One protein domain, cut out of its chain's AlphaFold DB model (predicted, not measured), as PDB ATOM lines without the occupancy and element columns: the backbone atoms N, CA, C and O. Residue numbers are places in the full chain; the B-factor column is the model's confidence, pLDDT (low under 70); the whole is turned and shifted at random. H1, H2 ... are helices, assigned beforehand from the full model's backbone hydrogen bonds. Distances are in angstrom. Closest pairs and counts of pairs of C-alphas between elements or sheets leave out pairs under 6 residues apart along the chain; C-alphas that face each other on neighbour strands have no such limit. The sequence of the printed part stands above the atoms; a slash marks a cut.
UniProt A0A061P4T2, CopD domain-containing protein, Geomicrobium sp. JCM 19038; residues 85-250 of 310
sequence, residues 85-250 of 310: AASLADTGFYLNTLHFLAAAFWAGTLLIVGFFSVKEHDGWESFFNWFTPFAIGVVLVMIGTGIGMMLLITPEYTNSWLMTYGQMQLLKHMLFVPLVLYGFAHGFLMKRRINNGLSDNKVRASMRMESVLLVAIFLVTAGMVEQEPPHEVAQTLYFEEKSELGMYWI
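Overview. This is residues 85 to 250 of the 310 residues of the protein "CopD domain-containing protein" of Geomicrobium sp. JCM 19038 (UniProt A0A061P4T2). Four long helices, H2, H3, H5 and H6, make an up-and-down bundle of two helical hairpins, H2 with H3 and H5 with H6; the hairpins come together near their links and spread towards the other end. At that spread end sit the short helices: H1 packs on residues 91 to 96 of H2 and residues 149 to 153 of H3, while H4 joins the second hairpin at the corner with H5, H8 packs on H4, and H7 is close to H4 but not clearly touching. The printed part has 166 residues with eight named helices, H1 to H8 in order along the chain, and no named strand; its class is all helix. It is only just loose, close to compact, with a radius of gyration of the C-alphas of 18.7 A, and elongated, spanning 59 by 36 by 23 A.

Along the chain. Find C-alpha 85 at (43.653, -43.001, 7.675), where H1 begins and runs to residue 88. After Ala 89, H2 takes residues 90 to 116 over 37.9 A. H3, residues 124 to 153, covers 39.5 A with a kink of 36 degrees near residue 131. H4 is residues 159 to 162. Look at C-alpha 164 at (34.367, -58.527, 8.604) for the start of H5, residues 164 to 195, the longest helix at 46.1 A, with a kink of 41 degrees near residue 188. H6, residues 200 to 225, covers 37.2 A. H7 is residues 233 to 236, and H8, residues 244 to 249, ends at C-alpha 249, (22.763, -61.778, 3.131).

Arrangement. Begin with the bundle, in which each helix runs against the one before it. In the hairpin of H2 and H3, the closest C-alphas, of His 99 and Met 142, are 4.8 A apart, at a shallow tilt of 31 degrees. In the hairpin of H5 and H6, those of Lys 172 and Ile 217 are 5.8 A apart, at a shallow tilt of 15 degrees. H2 touches H6 with residues 107 to 115 alone, closest at the C-alphas of Gly 114 and Met 207, 4.8 A; the tilt of 33 degrees is only just short of steep. H3 touches H5 with residues 124 to 132 alone, closest at the C-alphas of Thr 132 and Gly 187, 5.4 A. H2 and H5 are apart, and H3 and H6 only just, at 8.2 A. H1 touches H2, closest at the C-alphas of Ala 86 and Phe 93, 4.1 A. H4 touches H5 only at the corner, Ser 160 to Gly 166, C-alphas 4.5 A apart, and touches H8, Leu 162 to Gly 246, 4.3 A. H7 is close to H4 but not clearly touching, with the C-alphas of Ser 160 and Val 233 5.9 A apart. In H6 each O i to N i+4 pair is within hydrogen-bond range, against 22 of 23 in H2, 25 of 26 in H3, 25 of 28 in H5 and 0 of 2 in H8, where 2 of 3 O i to N i+3 pairs are; H1, H4 and H7 are too short for an i+4 pair.

Size, cuts and confidence. The two C-alphas farthest apart, of Gly 197 and Tyr 238, are 60.1 A apart. The printed part has no cut and no long link. The mean pLDDT of the printed part is 87.0; look for values under 70 at residues 118 to 122 and 246 to 250, of which 246 to 249 belong to H8.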
ATOM      1  N   ALA A  85      44.137 -44.307   8.108       90.31
ATOM      2  CA  ALA A  85      43.653 -43.001   7.675       90.31
ATOM      3  C   ALA A  85      44.801 -42.117   7.147       90.31
ATOM      4  O   ALA A  85      44.653 -41.447   6.127       90.31
ATOM      5  N   ALA A  86      45.958 -42.134   7.819       91.69
ATOM      6  CA  ALA A  86      47.120 -41.330   7.447       91.69
ATOM      7  C   ALA A  86      47.799 -41.793   6.147       91.69
ATOM      8  O   ALA A  86      48.489 -40.992   5.513       91.69
ATOM      9  N   SER A  87      47.643 -43.058   5.737       90.00
ATOM     10  CA  SER A  87      48.149 -43.533   4.439       90.00
ATOM     11  C   SER A  87      47.269 -43.124   3.258       90.00
ATOM     12  O   SER A  87      47.789 -43.019   2.154       90.00
ATOM     13  N   LEU A  88      45.980 -42.856   3.482       89.56
ATOM     14  CA  LEU A  88      45.030 -42.496   2.419       89.56
ATOM     15  C   LEU A  88      45.072 -41.012   2.072       89.56
ATOM     16  O   LEU A  88      45.014 -40.638   0.904       89.56
ATOM     17  N   ALA A  89      45.150 -40.156   3.090       90.81
ATOM     18  CA  ALA A  89      45.196 -38.714   2.908       90.81
ATOM     19  C   ALA A  89      45.847 -38.028   4.109       90.81
ATOM     20  O   ALA A  89      45.689 -38.462   5.253       90.81
ATOM     21  N   ASP A  90      46.474 -36.874   3.870       91.25
ATOM     22  CA  ASP A  90      47.008 -36.026   4.943       91.25
ATOM     23  C   ASP A  90      45.910 -35.623   5.942       91.25
ATOM     24  O   ASP A  90      46.137 -35.560   7.150       91.25
ATOM     25  N   THR A  91      44.680 -35.405   5.461       94.25
ATOM     26  CA  THR A  91      43.507 -35.140   6.311       94.25
ATOM     27  C   THR A  91      43.181 -36.313   7.230       94.25
ATOM     28  O   THR A  91      42.765 -36.089   8.368       94.25
ATOM     29  N   GLY A  92      43.422 -37.549   6.792       94.31
ATOM     30  CA  GLY A  92      43.208 -38.753   7.587       94.31
ATOM     31  C   GLY A  92      44.100 -38.815   8.826       94.31
ATOM     32  O   GLY A  92      43.627 -39.212   9.890       94.31
ATOM     33  N   PHE A  93      45.337 -38.314   8.747       95.38
ATOM     34  CA  PHE A  93      46.205 -38.170   9.921       95.38
ATOM     35  C   PHE A  93      45.588 -37.248  10.984       95.38
ATOM     36  O   PHE A  93      45.527 -37.610  12.164       95.38
ATOM     37  N   TYR A  94      45.092 -36.073  10.582       96.81
ATOM     38  CA  TYR A  94      44.476 -35.122  11.513       96.81
ATOM     39  C   TYR A  94      43.164 -35.658  12.088       96.81
ATOM     40  O   TYR A  94      42.937 -35.546  13.294       96.81
ATOM     41  N   LEU A  95      42.328 -36.277  11.249       97.44
ATOM     42  CA  LEU A  95      41.076 -36.899  11.676       97.44
ATOM     43  C   LEU A  95      41.337 -38.001  12.708       97.44
ATOM     44  O   LEU A  95      40.729 -37.972  13.779       97.44
ATOM     45  N   ASN A  96      42.285 -38.905  12.444       96.38
ATOM     46  CA  ASN A  96      42.637 -39.978  13.374       96.38
ATOM     47  C   ASN A  96      43.234 -39.437  14.677       96.38
ATOM     48  O   ASN A  96      42.835 -39.864  15.758       96.38
ATOM     49  N   THR A  97      44.133 -38.453  14.592       97.00
ATOM     50  CA  THR A  97      44.752 -37.831  15.774       97.00
ATOM     51  C   THR A  97      43.705 -37.192  16.684       97.00
ATOM     52  O   THR A  97      43.693 -37.440  17.892       97.00
ATOM     53  N   LEU A  98      42.801 -36.388  16.117       97.69
ATOM     54  CA  LEU A  98      41.740 -35.729  16.877       97.69
ATOM     55  C   LEU A  98      40.739 -36.737  17.447       97.69
ATOM     56  O   LEU A  98      40.346 -36.603  18.606       97.69
ATOM     57  N   HIS A  99      40.363 -37.754  16.669       97.19
ATOM     58  CA  HIS A  99      39.472 -38.815  17.133       97.19
ATOM     59  C   HIS A  99      40.077 -39.573  18.315       97.19
ATOM     60  O   HIS A  99      39.421 -39.759  19.341       97.19
ATOM     61  N   PHE A 100      41.350 -39.963  18.201       95.38
ATOM     62  CA  PHE A 100      42.031 -40.746  19.222       95.38
ATOM     63  C   PHE A 100      42.251 -39.938  20.508       95.38
ATOM     64  O   PHE A 100      41.991 -40.443  21.600       95.38
ATOM     65  N   LEU A 101      42.634 -38.660  20.401       96.62
ATOM     66  CA  LEU A 101      42.736 -37.760  21.557       96.62
ATOM     67  C   LEU A 101      41.378 -37.525  22.232       96.62
ATOM     68  O   LEU A 101      41.291 -37.571  23.460       96.62
ATOM     69  N   ALA A 102      40.316 -37.302  21.453       97.19
ATOM     70  CA  ALA A 102      38.971 -37.118  21.990       97.19
ATOM     71  C   ALA A 102      38.492 -38.367  22.746       97.19
ATOM     72  O   ALA A 102      38.017 -38.259  23.881       97.19
ATOM     73  N   ALA A 103      38.698 -39.552  22.162       95.19
ATOM     74  CA  ALA A 103      38.408 -40.829  22.805       95.19
ATOM     75  C   ALA A 103      39.229 -41.013  24.090       95.19
ATOM     76  O   ALA A 103      38.672 -41.375  25.126       95.19
ATOM     77  N   ALA A 104      40.531 -40.714  24.062       94.75
ATOM     78  CA  ALA A 104      41.417 -40.858  25.213       94.75
ATOM     79  C   ALA A 104      41.033 -39.940  26.378       94.75
ATOM     80  O   ALA A 104      40.978 -40.392  27.522       94.75
ATOM     81  N   PHE A 105      40.732 -38.667  26.115       94.56
ATOM     82  CA  PHE A 105      40.338 -37.743  27.174       94.56
ATOM     83  C   PHE A 105      38.967 -38.074  27.759       94.56
ATOM     84  O   PHE A 105      38.793 -38.017  28.980       94.56
ATOM     85  N   TRP A 106      38.002 -38.450  26.921       95.00
ATOM     86  CA  TRP A 106      36.672 -38.822  27.386       95.00
ATOM     87  C   TRP A 106      36.685 -40.149  28.151       95.00
ATOM     88  O   TRP A 106      36.349 -40.193  29.338       95.00
ATOM     89  N   ALA A 107      37.129 -41.220  27.492       92.88
ATOM     90  CA  ALA A 107      37.112 -42.566  28.048       92.88
ATOM     91  C   ALA A 107      38.124 -42.730  29.183       92.88
ATOM     92  O   ALA A 107      37.814 -43.358  30.193       92.88
ATOM     93  N   GLY A 108      39.312 -42.129  29.057       92.69
ATOM     94  CA  GLY A 108      40.339 -42.172  30.095       92.69
ATOM     95  C   GLY A 108      39.860 -41.534  31.395       92.69
ATOM     96  O   GLY A 108      40.037 -42.117  32.463       92.69
ATOM     97  N   THR A 109      39.173 -40.390  31.317       92.69
ATOM     98  CA  THR A 109      38.586 -39.754  32.506       92.69
ATOM     99  C   THR A 109      37.514 -40.643  33.137       92.69
ATOM    100  O   THR A 109      37.558 -40.871  34.346       92.69
ATOM    101  N   LEU A 110      36.590 -41.198  32.340       90.50
ATOM    102  CA  LEU A 110      35.537 -42.092  32.846       90.50
ATOM    103  C   LEU A 110      36.099 -43.357  33.498       90.50
ATOM    104  O   LEU A 110      35.648 -43.728  34.581       90.50
ATOM    105  N   LEU A 111      37.107 -43.978  32.888       91.62
ATOM    106  CA  LEU A 111      37.730 -45.194  33.404       91.62
ATOM    107  C   LEU A 111      38.454 -44.914  34.725       91.62
ATOM    108  O   LEU A 111      38.251 -45.636  35.704       91.62
ATOM    109  N   ILE A 112      39.254 -43.843  34.784       90.56
ATOM    110  CA  ILE A 112      39.973 -43.471  36.006       90.56
ATOM    111  C   ILE A 112      38.996 -43.131  37.131       90.56
ATOM    112  O   ILE A 112      39.119 -43.669  38.232       90.56
ATOM    113  N   VAL A 113      37.992 -42.298  36.866       88.81
ATOM    114  CA  VAL A 113      37.018 -41.906  37.891       88.81
ATOM    115  C   VAL A 113      36.141 -43.097  38.301       88.81
ATOM    116  O   VAL A 113      35.974 -43.348  39.490       88.81
ATOM    117  N   GLY A 114      35.640 -43.890  37.354       87.50
ATOM    118  CA  GLY A 114      34.749 -45.019  37.632       87.50
ATOM    119  C   GLY A 114      35.407 -46.150  38.430       87.50
ATOM    120  O   GLY A 114      34.781 -46.731  39.325       87.50
ATOM    121  N   PHE A 115      36.671 -46.470  38.146       88.25
ATOM    122  CA  PHE A 115      37.367 -47.582  38.806       88.25
ATOM    123  C   PHE A 115      38.243 -47.156  39.983       88.25
ATOM    124  O   PHE A 115      38.329 -47.910  40.954       88.25
ATOM    125  N   PHE A 116      38.842 -45.965  39.936       86.19
ATOM    126  CA  PHE A 116      39.874 -45.548  40.887       86.19
ATOM    127  C   PHE A 116      39.471 -44.364  41.779       86.19
ATOM    128  O   PHE A 116      40.293 -43.919  42.578       86.19
ATOM    129  N   SER A 117      38.226 -43.863  41.731       80.19
ATOM    130  CA  SER A 117      37.757 -42.909  42.751       80.19
ATOM    131  C   SER A 117      37.676 -43.599  44.121       80.19
ATOM    132  O   SER A 117      36.897 -44.541  44.290       80.19
ATOM    133  N   VAL A 118      38.474 -43.149  45.096       62.94
ATOM    134  CA  VAL A 118      38.629 -43.846  46.388       62.94
ATOM    135  C   VAL A 118      37.717 -43.279  47.486       62.94
ATOM    136  O   VAL A 118      37.264 -44.044  48.333       62.94
ATOM    137  N   LYS A 119      37.345 -41.988  47.484       59.03
ATOM    138  CA  LYS A 119      36.644 -41.374  48.636       59.03
ATOM    139  C   LYS A 119      35.142 -41.157  48.415       59.03
ATOM    140  O   LYS A 119      34.725 -40.669  47.370       59.03
ATOM    141  N   GLU A 120      34.335 -41.544  49.404       58.94
ATOM    142  CA  GLU A 120      32.855 -41.485  49.417       58.94
ATOM    143  C   GLU A 120      32.285 -40.068  49.665       58.94
ATOM    144  O   GLU A 120      31.178 -39.917  50.165       58.94
ATOM    145  N   HIS A 121      33.051 -39.016  49.361       52.19
ATOM    146  CA  HIS A 121      32.623 -37.624  49.554       52.19
ATOM    147  C   HIS A 121      33.173 -36.656  48.493       52.19
ATOM    148  O   HIS A 121      33.069 -35.436  48.642       52.19
ATOM    149  N   ASP A 122      33.758 -37.172  47.409       61.16
ATOM    150  CA  ASP A 122      34.443 -36.355  46.407       61.16
ATOM    151  C   ASP A 122      33.438 -35.718  45.440       61.16
ATOM    152  O   ASP A 122      33.212 -36.225  44.349       61.16
ATOM    153  N   GLY A 123      32.828 -34.601  45.852       77.69
ATOM    154  CA  GLY A 123      32.297 -33.543  44.982       77.69
ATOM    155  C   GLY A 123      31.703 -33.970  43.633       77.69
ATOM    156  O   GLY A 123      32.013 -33.334  42.626       77.69
ATOM    157  N   TRP A 124      30.861 -35.010  43.582       83.19
ATOM    158  CA  TRP A 124      30.317 -35.538  42.324       83.19
ATOM    159  C   TRP A 124      29.608 -34.459  41.514       83.19
ATOM    160  O   TRP A 124      29.751 -34.387  40.299       83.19
ATOM    161  N   GLU A 125      28.897 -33.568  42.199       82.81
ATOM    162  CA  GLU A 125      28.284 -32.400  41.579       82.81
ATOM    163  C   GLU A 125      29.323 -31.504  40.885       82.81
ATOM    164  O   GLU A 125      29.135 -31.134  39.727       82.81
ATOM    165  N   SER A 126      30.453 -31.220  41.542       87.19
ATOM    166  CA  SER A 126      31.568 -30.468  40.952       87.19
ATOM    167  C   SER A 126      32.150 -31.191  39.737       87.19
ATOM    168  O   SER A 126      32.326 -30.565  38.690       87.19
ATOM    169  N   PHE A 127      32.355 -32.509  39.828       88.31
ATOM    170  CA  PHE A 127      32.809 -33.327  38.703       88.31
ATOM    171  C   PHE A 127      31.862 -33.213  37.502       88.31
ATOM    172  O   PHE A 127      32.285 -32.800  36.426       88.31
ATOM    173  N   PHE A 128      30.567 -33.479  37.682       88.12
ATOM    174  CA  PHE A 128      29.586 -33.380  36.596       88.12
ATOM    175  C   PHE A 128      29.373 -31.936  36.102       88.12
ATOM    176  O   PHE A 128      28.842 -31.725  35.010       88.12
ATOM    177  N   ASN A 129      29.740 -30.909  36.872       88.62
ATOM    178  CA  ASN A 129      29.637 -29.517  36.430       88.62
ATOM    179  C   ASN A 129      30.659 -29.161  35.355       88.62
ATOM    180  O   ASN A 129      30.285 -28.502  34.386       88.62
ATOM    181  N   TRP A 130      31.901 -29.630  35.474       92.50
ATOM    182  CA  TRP A 130      32.911 -29.398  34.439       92.50
ATOM    183  C   TRP A 130      32.961 -30.537  33.411       92.50
ATOM    184  O   TRP A 130      33.143 -30.279  32.222       92.50
ATOM    185  N   PHE A 131      32.761 -31.790  33.839       91.88
ATOM    186  CA  PHE A 131      32.939 -32.953  32.974       91.88
ATOM    187  C   PHE A 131      31.817 -33.096  31.952       91.88
ATOM    188  O   PHE A 131      32.100 -33.412  30.806       91.88
ATOM    189  N   THR A 132      30.556 -32.818  32.303       91.88
ATOM    190  CA  THR A 132      29.442 -32.924  31.344       91.88
ATOM    191  C   THR A 132      29.629 -32.024  30.109       91.88
ATOM    192  O   THR A 132      29.581 -32.553  28.998       91.88
ATOM    193  N   PRO A 133      29.875 -30.699  30.226       93.38
ATOM    194  CA  PRO A 133      30.108 -29.863  29.043       93.38
ATOM    195  C   PRO A 133      31.403 -30.229  28.302       93.38
ATOM    196  O   PRO A 133      31.423 -30.197  27.072       93.38
ATOM    197  N   PHE A 134      32.456 -30.633  29.022       95.06
ATOM    198  CA  PHE A 134      33.690 -31.137  28.416       95.06
ATOM    199  C   PHE A 134      33.438 -32.391  27.567       95.06
ATOM    200  O   PHE A 134      33.799 -32.415  26.392       95.06
ATOM    201  N   ALA A 135      32.762 -33.392  28.141       94.00
ATOM    202  CA  ALA A 135      32.398 -34.655  27.508       94.00
ATOM    203  C   ALA A 135      31.555 -34.428  26.249       94.00
ATOM    204  O   ALA A 135      31.847 -35.020  25.218       94.00
ATOM    205  N   ILE A 136      30.564 -33.528  26.295       94.31
ATOM    206  CA  ILE A 136      29.774 -33.163  25.110       94.31
ATOM    207  C   ILE A 136      30.686 -32.626  24.001       94.31
ATOM    208  O   ILE A 136      30.604 -33.096  22.868       94.31
ATOM    209  N   GLY A 137      31.585 -31.689  24.318       96.44
ATOM    210  CA  GLY A 137      32.515 -31.120  23.340       96.44
ATOM    211  C   GLY A 137      33.414 -32.173  22.687       96.44
ATOM    212  O   GLY A 137      33.476 -32.255  21.460       96.44
ATOM    213  N   VAL A 138      34.071 -33.018  23.486       96.62
ATOM    214  CA  VAL A 138      34.967 -34.060  22.950       96.62
ATOM    215  C   VAL A 138      34.208 -35.166  22.215       96.62
ATOM    216  O   VAL A 138      34.695 -35.646  21.197       96.62
ATOM    217  N   VAL A 139      32.995 -35.529  22.647       95.62
ATOM    218  CA  VAL A 139      32.149 -36.499  21.929       95.62
ATOM    219  C   VAL A 139      31.719 -35.947  20.573       95.62
ATOM    220  O   VAL A 139      31.759 -36.684  19.591       95.62
ATOM    221  N   LEU A 140      31.378 -34.659  20.469       97.00
ATOM    222  CA  LEU A 140      31.068 -34.033  19.178       97.00
ATOM    223  C   LEU A 140      32.278 -34.037  18.233       97.00
ATOM    224  O   LEU A 140      32.130 -34.377  17.060       97.00
ATOM    225  N   VAL A 141      33.476 -33.729  18.744       98.00
ATOM    226  CA  VAL A 141      34.727 -33.839  17.969       98.00
ATOM    227  C   VAL A 141      34.957 -35.278  17.513       98.00
ATOM    228  O   VAL A 141      35.269 -35.513  16.346       98.00
ATOM    229  N   MET A 142      34.766 -36.251  18.401       96.19
ATOM    230  CA  MET A 142      34.930 -37.671  18.097       96.19
ATOM    231  C   MET A 142      33.919 -38.155  17.046       96.19
ATOM    232  O   MET A 142      34.304 -38.875  16.130       96.19
ATOM    233  N   ILE A 143      32.655 -37.724  17.112       96.50
ATOM    234  CA  ILE A 143      31.641 -38.033  16.092       96.50
ATOM    235  C   ILE A 143      32.031 -37.410  14.750       96.50
ATOM    236  O   ILE A 143      32.066 -38.116  13.746       96.50
ATOM    237  N   GLY A 144      32.367 -36.116  14.719       97.88
ATOM    238  CA  GLY A 144      32.721 -35.426  13.474       97.88
ATOM    239  C   GLY A 144      33.952 -36.030  12.795       97.88
ATOM    240  O   GLY A 144      33.934 -36.319  11.601       97.88
ATOM    241  N   THR A 145      35.002 -36.297  13.572       97.94
ATOM    242  CA  THR A 145      36.214 -36.967  13.078       97.94
ATOM    243  C   THR A 145      35.959 -38.424  12.699       97.94
ATOM    244  O   THR A 145      36.505 -38.890  11.706       97.94
ATOM    245  N   GLY A 146      35.094 -39.129  13.433       95.75
ATOM    246  CA  GLY A 146      34.697 -40.504  13.136       95.75
ATOM    247  C   GLY A 146      33.931 -40.623  11.821       95.75
ATOM    248  O   GLY A 146      34.236 -41.504  11.025       95.75
ATOM    249  N   ILE A 147      33.004 -39.697  11.550       96.00
ATOM    250  CA  ILE A 147      32.316 -39.598  10.254       96.00
ATOM    251  C   ILE A 147      33.326 -39.267   9.152       96.00
ATOM    252  O   ILE A 147      33.319 -39.917   8.113       96.00
ATOM    253  N   GLY A 148      34.229 -38.308   9.381       95.56
ATOM    254  CA  GLY A 148      35.280 -37.977   8.417       95.56
ATOM    255  C   GLY A 148      36.156 -39.182   8.060       95.56
ATOM    256  O   GLY A 148      36.409 -39.430   6.886       95.56
ATOM    257  N   MET A 149      36.569 -39.970   9.057       94.38
ATOM    258  CA  MET A 149      37.316 -41.210   8.819       94.38
ATOM    259  C   MET A 149      36.466 -42.279   8.140       94.38
ATOM    260  O   MET A 149      36.979 -42.963   7.270       94.38
ATOM    261  N   MET A 150      35.184 -42.422   8.488       93.69
ATOM    262  CA  MET A 150      34.284 -43.360   7.810       93.69
ATOM    263  C   MET A 150      34.175 -43.044   6.318       93.69
ATOM    264  O   MET A 150      34.249 -43.956   5.509       93.69
ATOM    265  N   LEU A 151      34.040 -41.769   5.954       92.56
ATOM    266  CA  LEU A 151      33.962 -41.349   4.552       92.56
ATOM    267  C   LEU A 151      35.279 -41.557   3.792       92.56
ATOM    268  O   LEU A 151      35.251 -41.729   2.582       92.56
ATOM    269  N   LEU A 152      36.416 -41.530   4.493       91.12
ATOM    270  CA  LEU A 152      37.737 -41.743   3.898       91.12
ATOM    271  C   LEU A 152      38.091 -43.232   3.774       91.12
ATOM    272  O   LEU A 152      38.668 -43.652   2.781       91.12
ATOM    273  N   ILE A 153      37.790 -44.014   4.810       89.75
ATOM    274  CA  ILE A 153      38.207 -45.413   4.935       89.75
ATOM    275  C   ILE A 153      37.174 -46.348   4.309       89.75
ATOM    276  O   ILE A 153      37.551 -47.324   3.680       89.75
ATOM    277  N   THR A 154      35.888 -46.053   4.475       90.00
ATOM    278  CA  THR A 154      34.770 -46.909   4.059       90.00
ATOM    279  C   THR A 154      33.722 -46.078   3.316       90.00
ATOM    280  O   THR A 154      32.616 -45.883   3.840       90.00
ATOM    281  N   PRO A 155      34.061 -45.527   2.135       86.50
ATOM    282  CA  PRO A 155      33.134 -44.701   1.359       86.50
ATOM    283  C   PRO A 155      31.859 -45.482   1.009       86.50
ATOM    284  O   PRO A 155      30.754 -44.940   1.057       86.50
ATOM    285  N   GLU A 156      31.992 -46.787   0.781       84.94
ATOM    286  CA  GLU A 156      30.892 -47.710   0.526       84.94
ATOM    287  C   GLU A 156      30.365 -48.393   1.801       84.94
ATOM    288  O   GLU A 156      30.390 -49.617   1.957       84.94
ATOM    289  N   TYR A 157      29.879 -47.596   2.751       86.44
ATOM    290  CA  TYR A 157      29.551 -48.082   4.095       86.44
ATOM    291  C   TYR A 157      28.620 -49.308   4.128       86.44
ATOM    292  O   TYR A 157      28.867 -50.232   4.899       86.44
ATOM    293  N   THR A 158      27.571 -49.356   3.304       84.94
ATOM    294  CA  THR A 158      26.647 -50.504   3.265       84.94
ATOM    295  C   THR A 158      27.273 -51.730   2.614       84.94
ATOM    296  O   THR A 158      27.132 -52.832   3.134       84.94
ATOM    297  N   ASN A 159      28.008 -51.550   1.515       82.25
ATOM    298  CA  ASN A 159      28.633 -52.663   0.799       82.25
ATOM    299  C   ASN A 159      29.765 -53.282   1.625       82.25
ATOM    300  O   ASN A 159      29.972 -54.492   1.586       82.25
ATOM    301  N   SER A 160      30.416 -52.482   2.476       85.38
ATOM    302  CA  SER A 160      31.444 -52.962   3.401       85.38
ATOM    303  C   SER A 160      30.951 -54.042   4.371       85.38
ATOM    304  O   SER A 160      31.762 -54.794   4.905       85.38
ATOM    305  N   TRP A 161      29.634 -54.174   4.596       87.75
ATOM    306  CA  TRP A 161      29.066 -55.197   5.487       87.75
ATOM    307  C   TRP A 161      29.242 -56.627   4.973       87.75
ATOM    308  O   TRP A 161      29.016 -57.579   5.723       87.75
ATOM    309  N   LEU A 162      29.651 -56.790   3.716       83.25
ATOM    310  CA  LEU A 162      30.069 -58.082   3.179       83.25
ATOM    311  C   LEU A 162      31.366 -58.585   3.817       83.25
ATOM    312  O   LEU A 162      31.601 -59.794   3.894       83.25
ATOM    313  N   MET A 163      32.172 -57.662   4.331       84.62
ATOM    314  CA  MET A 163      33.465 -57.920   4.939       84.62
ATOM    315  C   MET A 163      33.384 -57.825   6.462       84.62
ATOM    316  O   MET A 163      32.565 -57.092   7.029       84.62
ATOM    317  N   THR A 164      34.284 -58.537   7.137       88.06
ATOM    318  CA  THR A 164      34.367 -58.527   8.604       88.06
ATOM    319  C   THR A 164      34.617 -57.111   9.134       88.06
ATOM    320  O   THR A 164      34.027 -56.718  10.146       88.06
ATOM    321  N   TYR A 165      35.391 -56.302   8.401       90.12
ATOM    322  CA  TYR A 165      35.684 -54.920   8.768       90.12
ATOM    323  C   TYR A 165      34.406 -54.082   8.886       90.12
ATOM    324  O   TYR A 165      34.155 -53.464   9.926       90.12
ATOM    325  N   GLY A 166      33.563 -54.085   7.846       90.19
ATOM    326  CA  GLY A 166      32.329 -53.298   7.824       90.19
ATOM    327  C   GLY A 166      31.313 -53.769   8.865       90.19
ATOM    328  O   GLY A 166      30.619 -52.948   9.470       90.19
ATOM    329  N   GLN A 167      31.276 -55.069   9.164       90.69
ATOM    330  CA  GLN A 167      30.440 -55.617  10.239       90.69
ATOM    331  C   GLN A 167      30.900 -55.167  11.625       90.69
ATOM    332  O   GLN A 167      30.078 -54.745  12.443       90.69
ATOM    333  N   MET A 168      32.204 -55.195  11.898       92.12
ATOM    334  CA  MET A 168      32.740 -54.671  13.156       92.12
ATOM    335  C   MET A 168      32.550 -53.158  13.267       92.12
ATOM    336  O   MET A 168      32.233 -52.652  14.347       92.12
ATOM    337  N   GLN A 169      32.655 -52.430  12.157       93.56
ATOM    338  CA  GLN A 169      32.339 -51.008  12.119       93.56
ATOM    339  C   GLN A 169      30.864 -50.749  12.450       93.56
ATOM    340  O   GLN A 169      30.570 -49.869  13.262       93.56
ATOM    341  N   LEU A 170      29.937 -51.532  11.892       93.50
ATOM    342  CA  LEU A 170      28.514 -51.466  12.231       93.50
ATOM    343  C   LEU A 170      28.270 -51.780  13.713       93.50
ATOM    344  O   LEU A 170      27.578 -51.018  14.393       93.50
ATOM    345  N   LEU A 171      28.879 -52.848  14.236       94.44
ATOM    346  CA  LEU A 171      28.794 -53.216  15.651       94.44
ATOM    347  C   LEU A 171      29.305 -52.086  16.553       94.44
ATOM    348  O   LEU A 171      28.661 -51.745  17.547       94.44
ATOM    349  N   LYS A 172      30.420 -51.449  16.183       94.19
ATOM    350  CA  LYS A 172      30.960 -50.278  16.883       94.19
ATOM    351  C   LYS A 172      29.928 -49.151  16.951       94.19
ATOM    352  O   LYS A 172      29.712 -48.599  18.028       94.19
ATOM    353  N   HIS A 173      29.249 -48.839  15.846       94.44
ATOM    354  CA  HIS A 173      28.183 -47.831  15.833       94.44
ATOM    355  C   HIS A 173      26.985 -48.242  16.705       94.44
ATOM    356  O   HIS A 173      26.489 -47.425  17.484       94.44
ATOM    357  N   MET A 174      26.563 -49.509  16.643       94.69
ATOM    358  CA  MET A 174      25.476 -50.045  17.472       94.69
ATOM    359  C   MET A 174      25.781 -49.999  18.970       94.69
ATOM    360  O   MET A 174      24.868 -49.763  19.754       94.69
ATOM    361  N   LEU A 175      27.037 -50.201  19.378       94.44
ATOM    362  CA  LEU A 175      27.479 -50.065  20.771       94.44
ATOM    363  C   LEU A 175      27.623 -48.596  21.192       94.44
ATOM    364  O   LEU A 175      27.356 -48.240  22.341       94.44
ATOM    365  N   PHE A 176      28.023 -47.729  20.264       94.25
ATOM    366  CA  PHE A 176      28.245 -46.314  20.536       94.25
ATOM    367  C   PHE A 176      26.942 -45.542  20.789       94.25
ATOM    368  O   PHE A 176      26.887 -44.715  21.700       94.25
ATOM    369  N   VAL A 177      25.869 -45.834  20.047       93.69
ATOM    370  CA  VAL A 177      24.551 -45.193  20.234       93.69
ATOM    371  C   VAL A 177      24.016 -45.316  21.674       93.69
ATOM    372  O   VAL A 177      23.758 -44.277  22.291       93.69
ATOM    373  N   PRO A 178      23.857 -46.518  22.264       91.50
ATOM    374  CA  PRO A 178      23.372 -46.653  23.632       91.50
ATOM    375  C   PRO A 178      24.350 -46.053  24.644       91.50
ATOM    376  O   PRO A 178      23.894 -45.505  25.644       91.50
ATOM    377  N   LEU A 179      25.661 -46.077  24.381       93.25
ATOM    378  CA  LEU A 179      26.649 -45.422  25.237       93.25
ATOM    379  C   LEU A 179      26.448 -43.899  25.282       93.25
ATOM    380  O   LEU A 179      26.430 -43.323  26.369       93.25
ATOM    381  N   VAL A 180      26.254 -43.243  24.134       91.50
ATOM    382  CA  VAL A 180      26.002 -41.792  24.081       91.50
ATOM    383  C   VAL A 180      24.670 -41.443  24.737       91.50
ATOM    384  O   VAL A 180      24.610 -40.490  25.514       91.50
ATOM    385  N   LEU A 181      23.613 -42.221  24.486       90.75
ATOM    386  CA  LEU A 181      22.313 -42.021  25.136       90.75
ATOM    387  C   LEU A 181      22.417 -42.167  26.656       90.75
ATOM    388  O   LEU A 181      21.866 -41.348  27.398       90.75
ATOM    389  N   TYR A 182      23.151 -43.179  27.117       88.75
ATOM    390  CA  TYR A 182      23.396 -43.403  28.534       88.75
ATOM    391  C   TYR A 182      24.195 -42.248  29.144       88.75
ATOM    392  O   TYR A 182      23.741 -41.667  30.126       88.75
ATOM    393  N   GLY A 183      25.310 -41.847  28.527       87.19
ATOM    394  CA  GLY A 183      26.144 -40.736  28.992       87.19
ATOM    395  C   GLY A 183      25.411 -39.390  28.995       87.19
ATOM    396  O   GLY A 183      25.560 -38.605  29.930       87.19
ATOM    397  N   PHE A 184      24.547 -39.139  28.007       86.50
ATOM    398  CA  PHE A 184      23.687 -37.953  27.980       86.50
ATOM    399  C   PHE A 184      22.676 -37.986  29.130       86.50
ATOM    400  O   PHE A 184      22.613 -37.053  29.931       86.50
ATOM    401  N   ALA A 185      21.925 -39.081  29.279       85.19
ATOM    402  CA  ALA A 185      20.989 -39.231  30.390       85.19
ATOM    403  C   ALA A 185      21.705 -39.086  31.743       85.19
ATOM    404  O   ALA A 185      21.215 -38.409  32.647       85.19
ATOM    405  N   HIS A 186      22.893 -39.661  31.870       82.69
ATOM    406  CA  HIS A 186      23.707 -39.594  33.068       82.69
ATOM    407  C   HIS A 186      24.171 -38.160  33.366       82.69
ATOM    408  O   HIS A 186      23.941 -37.664  34.468       82.69
ATOM    409  N   GLY A 187      24.700 -37.438  32.377       80.25
ATOM    410  CA  GLY A 187      25.198 -36.069  32.543       80.25
ATOM    411  C   GLY A 187      24.154 -35.061  33.042       80.25
ATOM    412  O   GLY A 187      24.509 -34.143  33.790       80.25
ATOM    413  N   PHE A 188      22.875 -35.242  32.684       82.50
ATOM    414  CA  PHE A 188      21.776 -34.357  33.100       82.50
ATOM    415  C   PHE A 188      20.984 -34.885  34.305       82.50
ATOM    416  O   PHE A 188      20.669 -34.118  35.219       82.50
ATOM    417  N   LEU A 189      20.654 -36.181  34.347       84.88
ATOM    418  CA  LEU A 189      19.801 -36.739  35.402       84.88
ATOM    419  C   LEU A 189      20.587 -37.084  36.672       84.88
ATOM    420  O   LEU A 189      19.993 -37.083  37.754       84.88
ATOM    421  N   MET A 190      21.890 -37.373  36.577       84.94
ATOM    422  CA  MET A 190      22.665 -37.825  37.736       84.94
ATOM    423  C   MET A 190      22.808 -36.732  38.793       84.94
ATOM    424  O   MET A 190      22.630 -37.018  39.972       84.94
ATOM    425  N   LYS A 191      22.974 -35.465  38.386       81.56
ATOM    426  CA  LYS A 191      22.987 -34.315  39.311       81.56
ATOM    427  C   LYS A 191      21.723 -34.263  40.170       81.56
ATOM    428  O   LYS A 191      21.790 -34.172  41.391       81.56
ATOM    429  N   ARG A 192      20.555 -34.417  39.540       83.88
ATOM    430  CA  ARG A 192      19.267 -34.435  40.249       83.88
ATOM    431  C   ARG A 192      19.145 -35.636  41.187       83.88
ATOM    432  O   ARG A 192      18.598 -35.500  42.274       83.88
ATOM    433  N   ARG A 193      19.637 -36.811  40.781       85.44
ATOM    434  CA  ARG A 193      19.604 -38.023  41.616       85.44
ATOM    435  C   ARG A 193      20.536 -37.913  42.823       85.44
ATOM    436  O   ARG A 193      20.121 -38.301  43.909       85.44
ATOM    437  N   ILE A 194      21.731 -37.351  42.649       84.69
ATOM    438  CA  ILE A 194      22.673 -37.061  43.741       84.69
ATOM    439  C   ILE A 194      22.018 -36.121  44.758       84.69
ATOM    440  O   ILE A 194      21.959 -36.451  45.938       84.69
ATOM    441  N   ASN A 195      21.402 -35.029  44.293       83.25
ATOM    442  CA  ASN A 195      20.705 -34.074  45.166       83.25
ATOM    443  C   ASN A 195      19.492 -34.688  45.890       83.25
ATOM    444  O   ASN A 195      19.104 -34.219  46.954       83.25
ATOM    445  N   ASN A 196      18.924 -35.769  45.347       85.56
ATOM    446  CA  ASN A 196      17.850 -36.550  45.967       85.56
ATOM    447  C   ASN A 196      18.365 -37.702  46.860       85.56
ATOM    448  O   ASN A 196      17.592 -38.598  47.201       85.56
ATOM    449  N   GLY A 197      19.652 -37.716  47.222       82.06
ATOM    450  CA  GLY A 197      20.230 -38.689  48.157       82.06
ATOM    451  C   GLY A 197      20.702 -40.002  47.524       82.06
ATOM    452  O   GLY A 197      20.765 -41.027  48.207       82.06
ATOM    453  N   LEU A 198      21.020 -40.023  46.223       85.06
ATOM    454  CA  LEU A 198      21.640 -41.197  45.602       85.06
ATOM    455  C   LEU A 198      23.032 -41.443  46.202       85.06
ATOM    456  O   LEU A 198      23.906 -40.591  46.123       85.06
ATOM    457  N   SER A 199      23.251 -42.642  46.738       85.50
ATOM    458  CA  SER A 199      24.541 -43.046  47.305       85.50
ATOM    459  C   SER A 199      25.672 -43.031  46.270       85.50
ATOM    460  O   SER A 199      25.504 -43.588  45.178       85.50
ATOM    461  N   ASP A 200      26.853 -42.571  46.671       83.31
ATOM    462  CA  ASP A 200      28.101 -42.578  45.895       83.31
ATOM    463  C   ASP A 200      28.417 -43.920  45.227       83.31
ATOM    464  O   ASP A 200      28.821 -43.972  44.066       83.31
ATOM    465  N   ASN A 201      28.155 -45.033  45.915       84.88
ATOM    466  CA  ASN A 201      28.384 -46.371  45.365       84.88
ATOM    467  C   ASN A 201      27.543 -46.654  44.108       84.88
ATOM    468  O   ASN A 201      28.014 -47.325  43.189       84.88
ATOM    469  N   LYS A 202      26.332 -46.090  44.013       87.62
ATOM    470  CA  LYS A 202      25.484 -46.193  42.814       87.62
ATOM    471  C   LYS A 202      25.977 -45.282  41.689       87.62
ATOM    472  O   LYS A 202      25.904 -45.684  40.530       87.62
ATOM    473  N   VAL A 203      26.508 -44.101  42.013       87.44
ATOM    474  CA  VAL A 203      27.138 -43.200  41.029       87.44
ATOM    475  C   VAL A 203      28.361 -43.877  40.406       87.44
ATOM    476  O   VAL A 203      28.463 -43.977  39.185       87.44
ATOM    477  N   ARG A 204      29.239 -44.448  41.240       86.75
ATOM    478  CA  ARG A 204      30.416 -45.204  40.786       86.75
ATOM    479  C   ARG A 204      30.040 -46.416  39.941       86.75
ATOM    480  O   ARG A 204      30.635 -46.632  38.891       86.75
ATOM    481  N   ALA A 205      29.043 -47.193  40.367       88.31
ATOM    482  CA  ALA A 205      28.558 -48.335  39.591       88.31
ATOM    483  C   ALA A 205      28.061 -47.911  38.196       88.31
ATOM    484  O   ALA A 205      28.379 -48.574  37.213       88.31
ATOM    485  N   SER A 206      27.358 -46.778  38.105       88.56
ATOM    486  CA  SER A 206      26.913 -46.181  36.837       88.56
ATOM    487  C   SER A 206      28.094 -45.838  35.915       88.56
ATOM    488  O   SER A 206      28.128 -46.261  34.762       88.56
ATOM    489  N   MET A 207      29.127 -45.165  36.433       88.00
ATOM    490  CA  MET A 207      30.336 -44.832  35.655       88.00
ATOM    491  C   MET A 207      31.138 -46.065  35.215       88.00
ATOM    492  O   MET A 207      31.715 -46.086  34.126       88.00
ATOM    493  N   ARG A 208      31.176 -47.116  36.045       90.88
ATOM    494  CA  ARG A 208      31.805 -48.393  35.675       90.88
ATOM    495  C   ARG A 208      31.077 -49.053  34.512       90.88
ATOM    496  O   ARG A 208      31.746 -49.563  33.623       90.88
ATOM    497  N   MET A 209      29.745 -49.003  34.484       90.56
ATOM    498  CA  MET A 209      28.966 -49.528  33.358       90.56
ATOM    499  C   MET A 209      29.288 -48.797  32.047       90.56
ATOM    500  O   MET A 209      29.517 -49.458  31.037       90.56
ATOM    501  N   GLU A 210      29.396 -47.464  32.066       90.69
ATOM    502  CA  GLU A 210      29.852 -46.690  30.894       90.69
ATOM    503  C   GLU A 210      31.254 -47.103  30.451       90.69
ATOM    504  O   GLU A 210      31.508 -47.323  29.268       90.69
ATOM    505  N   SER A 211      32.159 -47.260  31.415       91.44
ATOM    506  CA  SER A 211      33.542 -47.650  31.151       91.44
ATOM    507  C   SER A 211      33.647 -49.062  30.565       91.44
ATOM    508  O   SER A 211      34.474 -49.298  29.691       91.44
ATOM    509  N   VAL A 212      32.800 -50.002  30.992       91.62
ATOM    510  CA  VAL A 212      32.744 -51.359  30.421       91.62
ATOM    511  C   VAL A 212      32.273 -51.325  28.966       91.62
ATOM    512  O   VAL A 212      32.874 -51.987  28.122       91.62
ATOM    513  N   LEU A 213      31.250 -50.524  28.648       91.88
ATOM    514  CA  LEU A 213      30.801 -50.333  27.264       91.88
ATOM    515  C   LEU A 213      31.895 -49.696  26.394       91.88
ATOM    516  O   LEU A 213      32.112 -50.135  25.267       91.88
ATOM    517  N   LEU A 214      32.628 -48.716  26.927       92.75
ATOM    518  CA  LEU A 214      33.790 -48.123  26.257       92.75
ATOM    519  C   LEU A 214      34.884 -49.154  25.967       92.75
ATOM    520  O   LEU A 214      35.406 -49.201  24.856       92.75
ATOM    521  N   VAL A 215      35.207 -50.011  26.939       92.62
ATOM    522  CA  VAL A 215      36.175 -51.099  26.737       92.62
ATOM    523  C   VAL A 215      35.689 -52.064  25.656       92.62
ATOM    524  O   VAL A 215      36.481 -52.437  24.798       92.62
ATOM    525  N   ALA A 216      34.400 -52.417  25.632       94.31
ATOM    526  CA  ALA A 216      33.841 -53.257  24.570       94.31
ATOM    527  C   ALA A 216      34.004 -52.616  23.177       94.31
ATOM    528  O   ALA A 216      34.435 -53.284  22.242       94.31
ATOM    529  N   ILE A 217      33.746 -51.311  23.050       94.69
ATOM    530  CA  ILE A 217      33.966 -50.552  21.805       94.69
ATOM    531  C   ILE A 217      35.445 -50.562  21.393       94.69
ATOM    532  O   ILE A 217      35.755 -50.727  20.209       94.69
ATOM    533  N   PHE A 218      36.369 -50.411  22.345       92.88
ATOM    534  CA  PHE A 218      37.804 -50.485  22.061       92.88
ATOM    535  C   PHE A 218      38.256 -51.882  21.646       92.88
ATOM    536  O   PHE A 218      39.105 -51.980  20.768       92.88
ATOM    537  N   LEU A 219      37.676 -52.948  22.202       93.00
ATOM    538  CA  LEU A 219      37.960 -54.317  21.764       93.00
ATOM    539  C   LEU A 219      37.498 -54.560  20.322       93.00
ATOM    540  O   LEU A 219      38.260 -55.108  19.532       93.00
ATOM    541  N   VAL A 220      36.302 -54.085  19.954       93.50
ATOM    542  CA  VAL A 220      35.834 -54.132  18.555       93.50
ATOM    543  C   VAL A 220      36.782 -53.342  17.651       93.50
ATOM    544  O   VAL A 220      37.193 -53.829  16.604       93.50
ATOM    545  N   THR A 221      37.195 -52.148  18.082       91.75
ATOM    546  CA  THR A 221      38.133 -51.308  17.320       91.75
ATOM    547  C   THR A 221      39.504 -51.971  17.173       91.75
ATOM    548  O   THR A 221      40.100 -51.881  16.108       91.75
ATOM    549  N   ALA A 222      40.000 -52.660  18.202       88.19
ATOM    550  CA  ALA A 222      41.264 -53.388  18.145       88.19
ATOM    551  C   ALA A 222      41.221 -54.512  17.099       88.19
ATOM    552  O   ALA A 222      42.152 -54.621  16.311       88.19
ATOM    553  N   GLY A 223      40.116 -55.262  17.025       87.25
ATOM    554  CA  GLY A 223      39.910 -56.259  15.968       87.25
ATOM    555  C   GLY A 223      39.866 -55.647  14.563       87.25
ATOM    556  O   GLY A 223      40.392 -56.233  13.625       87.25
ATOM    557  N   MET A 224      39.308 -54.440  14.410       88.50
ATOM    558  CA  MET A 224      39.300 -53.726  13.122       88.50
ATOM    559  C   MET A 224      40.692 -53.278  12.660       88.50
ATOM    560  O   MET A 224      40.902 -53.132  11.464       88.50
ATOM    561  N   VAL A 225      41.629 -53.005  13.577       83.62
ATOM    562  CA  VAL A 225      42.975 -52.507  13.224       83.62
ATOM    563  C   VAL A 225      43.815 -53.571  12.511       83.62
ATOM    564  O   VAL A 225      44.722 -53.214  11.765       83.62
ATOM    565  N   GLU A 226      43.513 -54.850  12.728       78.69
ATOM    566  CA  GLU A 226      44.224 -55.981  12.119       78.69
ATOM    567  C   GLU A 226      43.699 -56.360  10.725       78.69
ATOM    568  O   GLU A 226      44.289 -57.221  10.083       78.69
ATOM    569  N   GLN A 227      42.610 -55.744  10.260       82.12
ATOM    570  CA  GLN A 227      41.950 -56.081   8.993       82.12
ATOM    571  C   GLN A 227      42.235 -55.047   7.910       82.12
ATOM    572  O   GLN A 227      42.434 -53.865   8.219       82.12
ATOM    573  N   GLU A 228      42.201 -55.474   6.646       79.06
ATOM    574  CA  GLU A 228      42.324 -54.548   5.527       79.06
ATOM    575  C   GLU A 228      41.043 -53.700   5.422       79.06
ATOM    576  O   GLU A 228      39.929 -54.234   5.384       79.06
ATOM    577  N   PRO A 229      41.142 -52.358   5.430       78.75
ATOM    578  CA  PRO A 229      39.953 -51.534   5.355       78.75
ATOM    579  C   PRO A 229      39.356 -51.538   3.936       78.75
ATOM    580  O   PRO A 229      40.094 -51.423   2.956       78.75
ATOM    581  N   PRO A 230      38.020 -51.568   3.806       79.94
ATOM    582  CA  PRO A 230      37.343 -51.646   2.521       79.94
ATOM    583  C   PRO A 230      37.201 -50.258   1.892       79.94
ATOM    584  O   PRO A 230      36.130 -49.646   1.928       79.94
ATOM    585  N   HIS A 231      38.305 -49.754   1.337       77.69
ATOM    586  CA  HIS A 231      38.315 -48.518   0.547       77.69
ATOM    587  C   HIS A 231      37.521 -48.686  -0.748       77.69
ATOM    588  O   HIS A 231      36.720 -47.824  -1.087       77.69
ATOM    589  N   GLU A 232      37.725 -49.833  -1.396       77.75
ATOM    590  CA  GLU A 232      37.034 -50.305  -2.592       77.75
ATOM    591  C   GLU A 232      36.563 -51.731  -2.295       77.75
ATOM    592  O   GLU A 232      37.372 -52.670  -2.250       77.75
ATOM    593  N   VAL A 233      35.271 -51.911  -2.016       75.06
ATOM    594  CA  VAL A 233      34.753 -53.186  -1.482       75.06
ATOM    595  C   VAL A 233      34.999 -54.316  -2.476       75.06
ATOM    596  O   VAL A 233      35.510 -55.373  -2.107       75.06
ATOM    597  N   ALA A 234      34.708 -54.072  -3.754       71.94
ATOM    598  CA  ALA A 234      34.892 -55.056  -4.812       71.94
ATOM    599  C   ALA A 234      36.359 -55.476  -4.986       71.94
ATOM    600  O   ALA A 234      36.637 -56.661  -5.155       71.94
ATOM    601  N   GLN A 235      37.297 -54.526  -4.905       73.19
ATOM    602  CA  GLN A 235      38.729 -54.815  -5.032       73.19
ATOM    603  C   GLN A 235      39.250 -55.618  -3.840       73.19
ATOM    604  O   GLN A 235      39.996 -56.579  -4.016       73.19
ATOM    605  N   THR A 236      38.825 -55.256  -2.631       75.69
ATOM    606  CA  THR A 236      39.309 -55.902  -1.403       75.69
ATOM    607  C   THR A 236      38.834 -57.356  -1.316       75.69
ATOM    608  O   THR A 236      39.580 -58.236  -0.900       75.69
ATOM    609  N   LEU A 237      37.637 -57.653  -1.829       75.75
ATOM    610  CA  LEU A 237      37.072 -59.008  -1.892       75.75
ATOM    611  C   LEU A 237      37.781 -59.963  -2.873       75.75
ATOM    612  O   LEU A 237      37.477 -61.155  -2.878       75.75
ATOM    613  N   TYR A 238      38.721 -59.479  -3.694       72.75
ATOM    614  CA  TYR A 238      39.621 -60.365  -4.444       72.75
ATOM    615  C   TYR A 238      40.717 -60.980  -3.565       72.75
ATOM    616  O   TYR A 238      41.269 -62.019  -3.928       72.75
ATOM    617  N   PHE A 239      41.046 -60.335  -2.444       73.56
ATOM    618  CA  PHE A 239      42.156 -60.714  -1.568       73.56
ATOM    619  C   PHE A 239      41.687 -61.167  -0.181       73.56
ATOM    620  O   PHE A 239      42.343 -62.012   0.427       73.56
ATOM    621  N   GLU A 240      40.537 -60.675   0.289       73.69
ATOM    622  CA  GLU A 240      39.889 -61.121   1.522       73.69
ATOM    623  C   GLU A 240      38.641 -61.973   1.253       73.69
ATOM    624  O   GLU A 240      37.827 -61.692   0.368       73.69
ATOM    625  N   GLU A 241      38.450 -63.003   2.077       73.81
ATOM    626  CA  GLU A 241      37.231 -63.805   2.053       73.81
ATOM    627  C   GLU A 241      36.025 -63.018   2.590       73.81
ATOM    628  O   GLU A 241      36.108 -62.223   3.531       73.81
ATOM    629  N   LYS A 242      34.855 -63.289   2.007       75.38
ATOM    630  CA  LYS A 242      33.571 -62.759   2.479       75.38
ATOM    631  C   LYS A 242      33.309 -63.263   3.900       75.38
ATOM    632  O   LYS A 242      33.523 -64.433   4.207       75.38
ATOM    633  N   SER A 243      32.778 -62.398   4.756       78.75
ATOM    634  CA  SER A 243      32.383 -62.794   6.114       78.75
ATOM    635  C   SER A 243      31.254 -63.838   6.096       78.75
ATOM    636  O   SER A 243      30.362 -63.784   5.244       78.75
ATOM    637  N   GLU A 244      31.225 -64.748   7.079       76.88
ATOM    638  CA  GLU A 244      30.176 -65.781   7.187       76.88
ATOM    639  C   GLU A 244      28.757 -65.184   7.209       76.88
ATOM    640  O   GLU A 244      27.840 -65.697   6.569       76.88
ATOM    641  N   LEU A 245      28.576 -64.057   7.907       70.69
ATOM    642  CA  LEU A 245      27.305 -63.329   7.948       70.69
ATOM    643  C   LEU A 245      26.984 -62.632   6.619       70.69
ATOM    644  O   LEU A 245      25.818 -62.582   6.231       70.69
ATOM    645  N   GLY A 246      27.997 -62.134   5.905       66.50
ATOM    646  CA  GLY A 246      27.825 -61.518   4.589       66.50
ATOM    647  C   GLY A 246      27.330 -62.528   3.556       66.50
ATOM    648  O   GLY A 246      26.428 -62.223   2.780       66.50
ATOM    649  N   MET A 247      27.831 -63.765   3.619       65.31
ATOM    650  CA  MET A 247      27.391 -64.868   2.757       65.31
ATOM    651  C   MET A 247      25.919 -65.253   2.953       65.31
ATOM    652  O   MET A 247      25.292 -65.740   2.019       65.31
ATOM    653  N   TYR A 248      25.341 -65.016   4.134       67.19
ATOM    654  CA  TYR A 248      23.915 -65.260   4.382       67.19
ATOM    655  C   TYR A 248      23.008 -64.153   3.808       67.19
ATOM    656  O   TYR A 248      21.812 -64.372   3.621       67.19
ATOM    657  N   TRP A 249      23.542 -62.950   3.565       63.38
ATOM    658  CA  TRP A 249      22.763 -61.778   3.131       63.38
ATOM    659  C   TRP A 249      22.795 -61.537   1.621       63.38
ATOM    660  O   TRP A 249      22.100 -60.642   1.137       63.38
ATOM    661  N   ILE A 250      23.559 -62.336   0.881       61.84
ATOM    662  CA  ILE A 250      23.654 -62.255  -0.573       61.84
ATOM    663  C   ILE A 250      23.037 -63.509  -1.185       61.84
ATOM    664  O   ILE A 250      23.321 -64.623  -0.753       61.84
TER     665      ILE A 250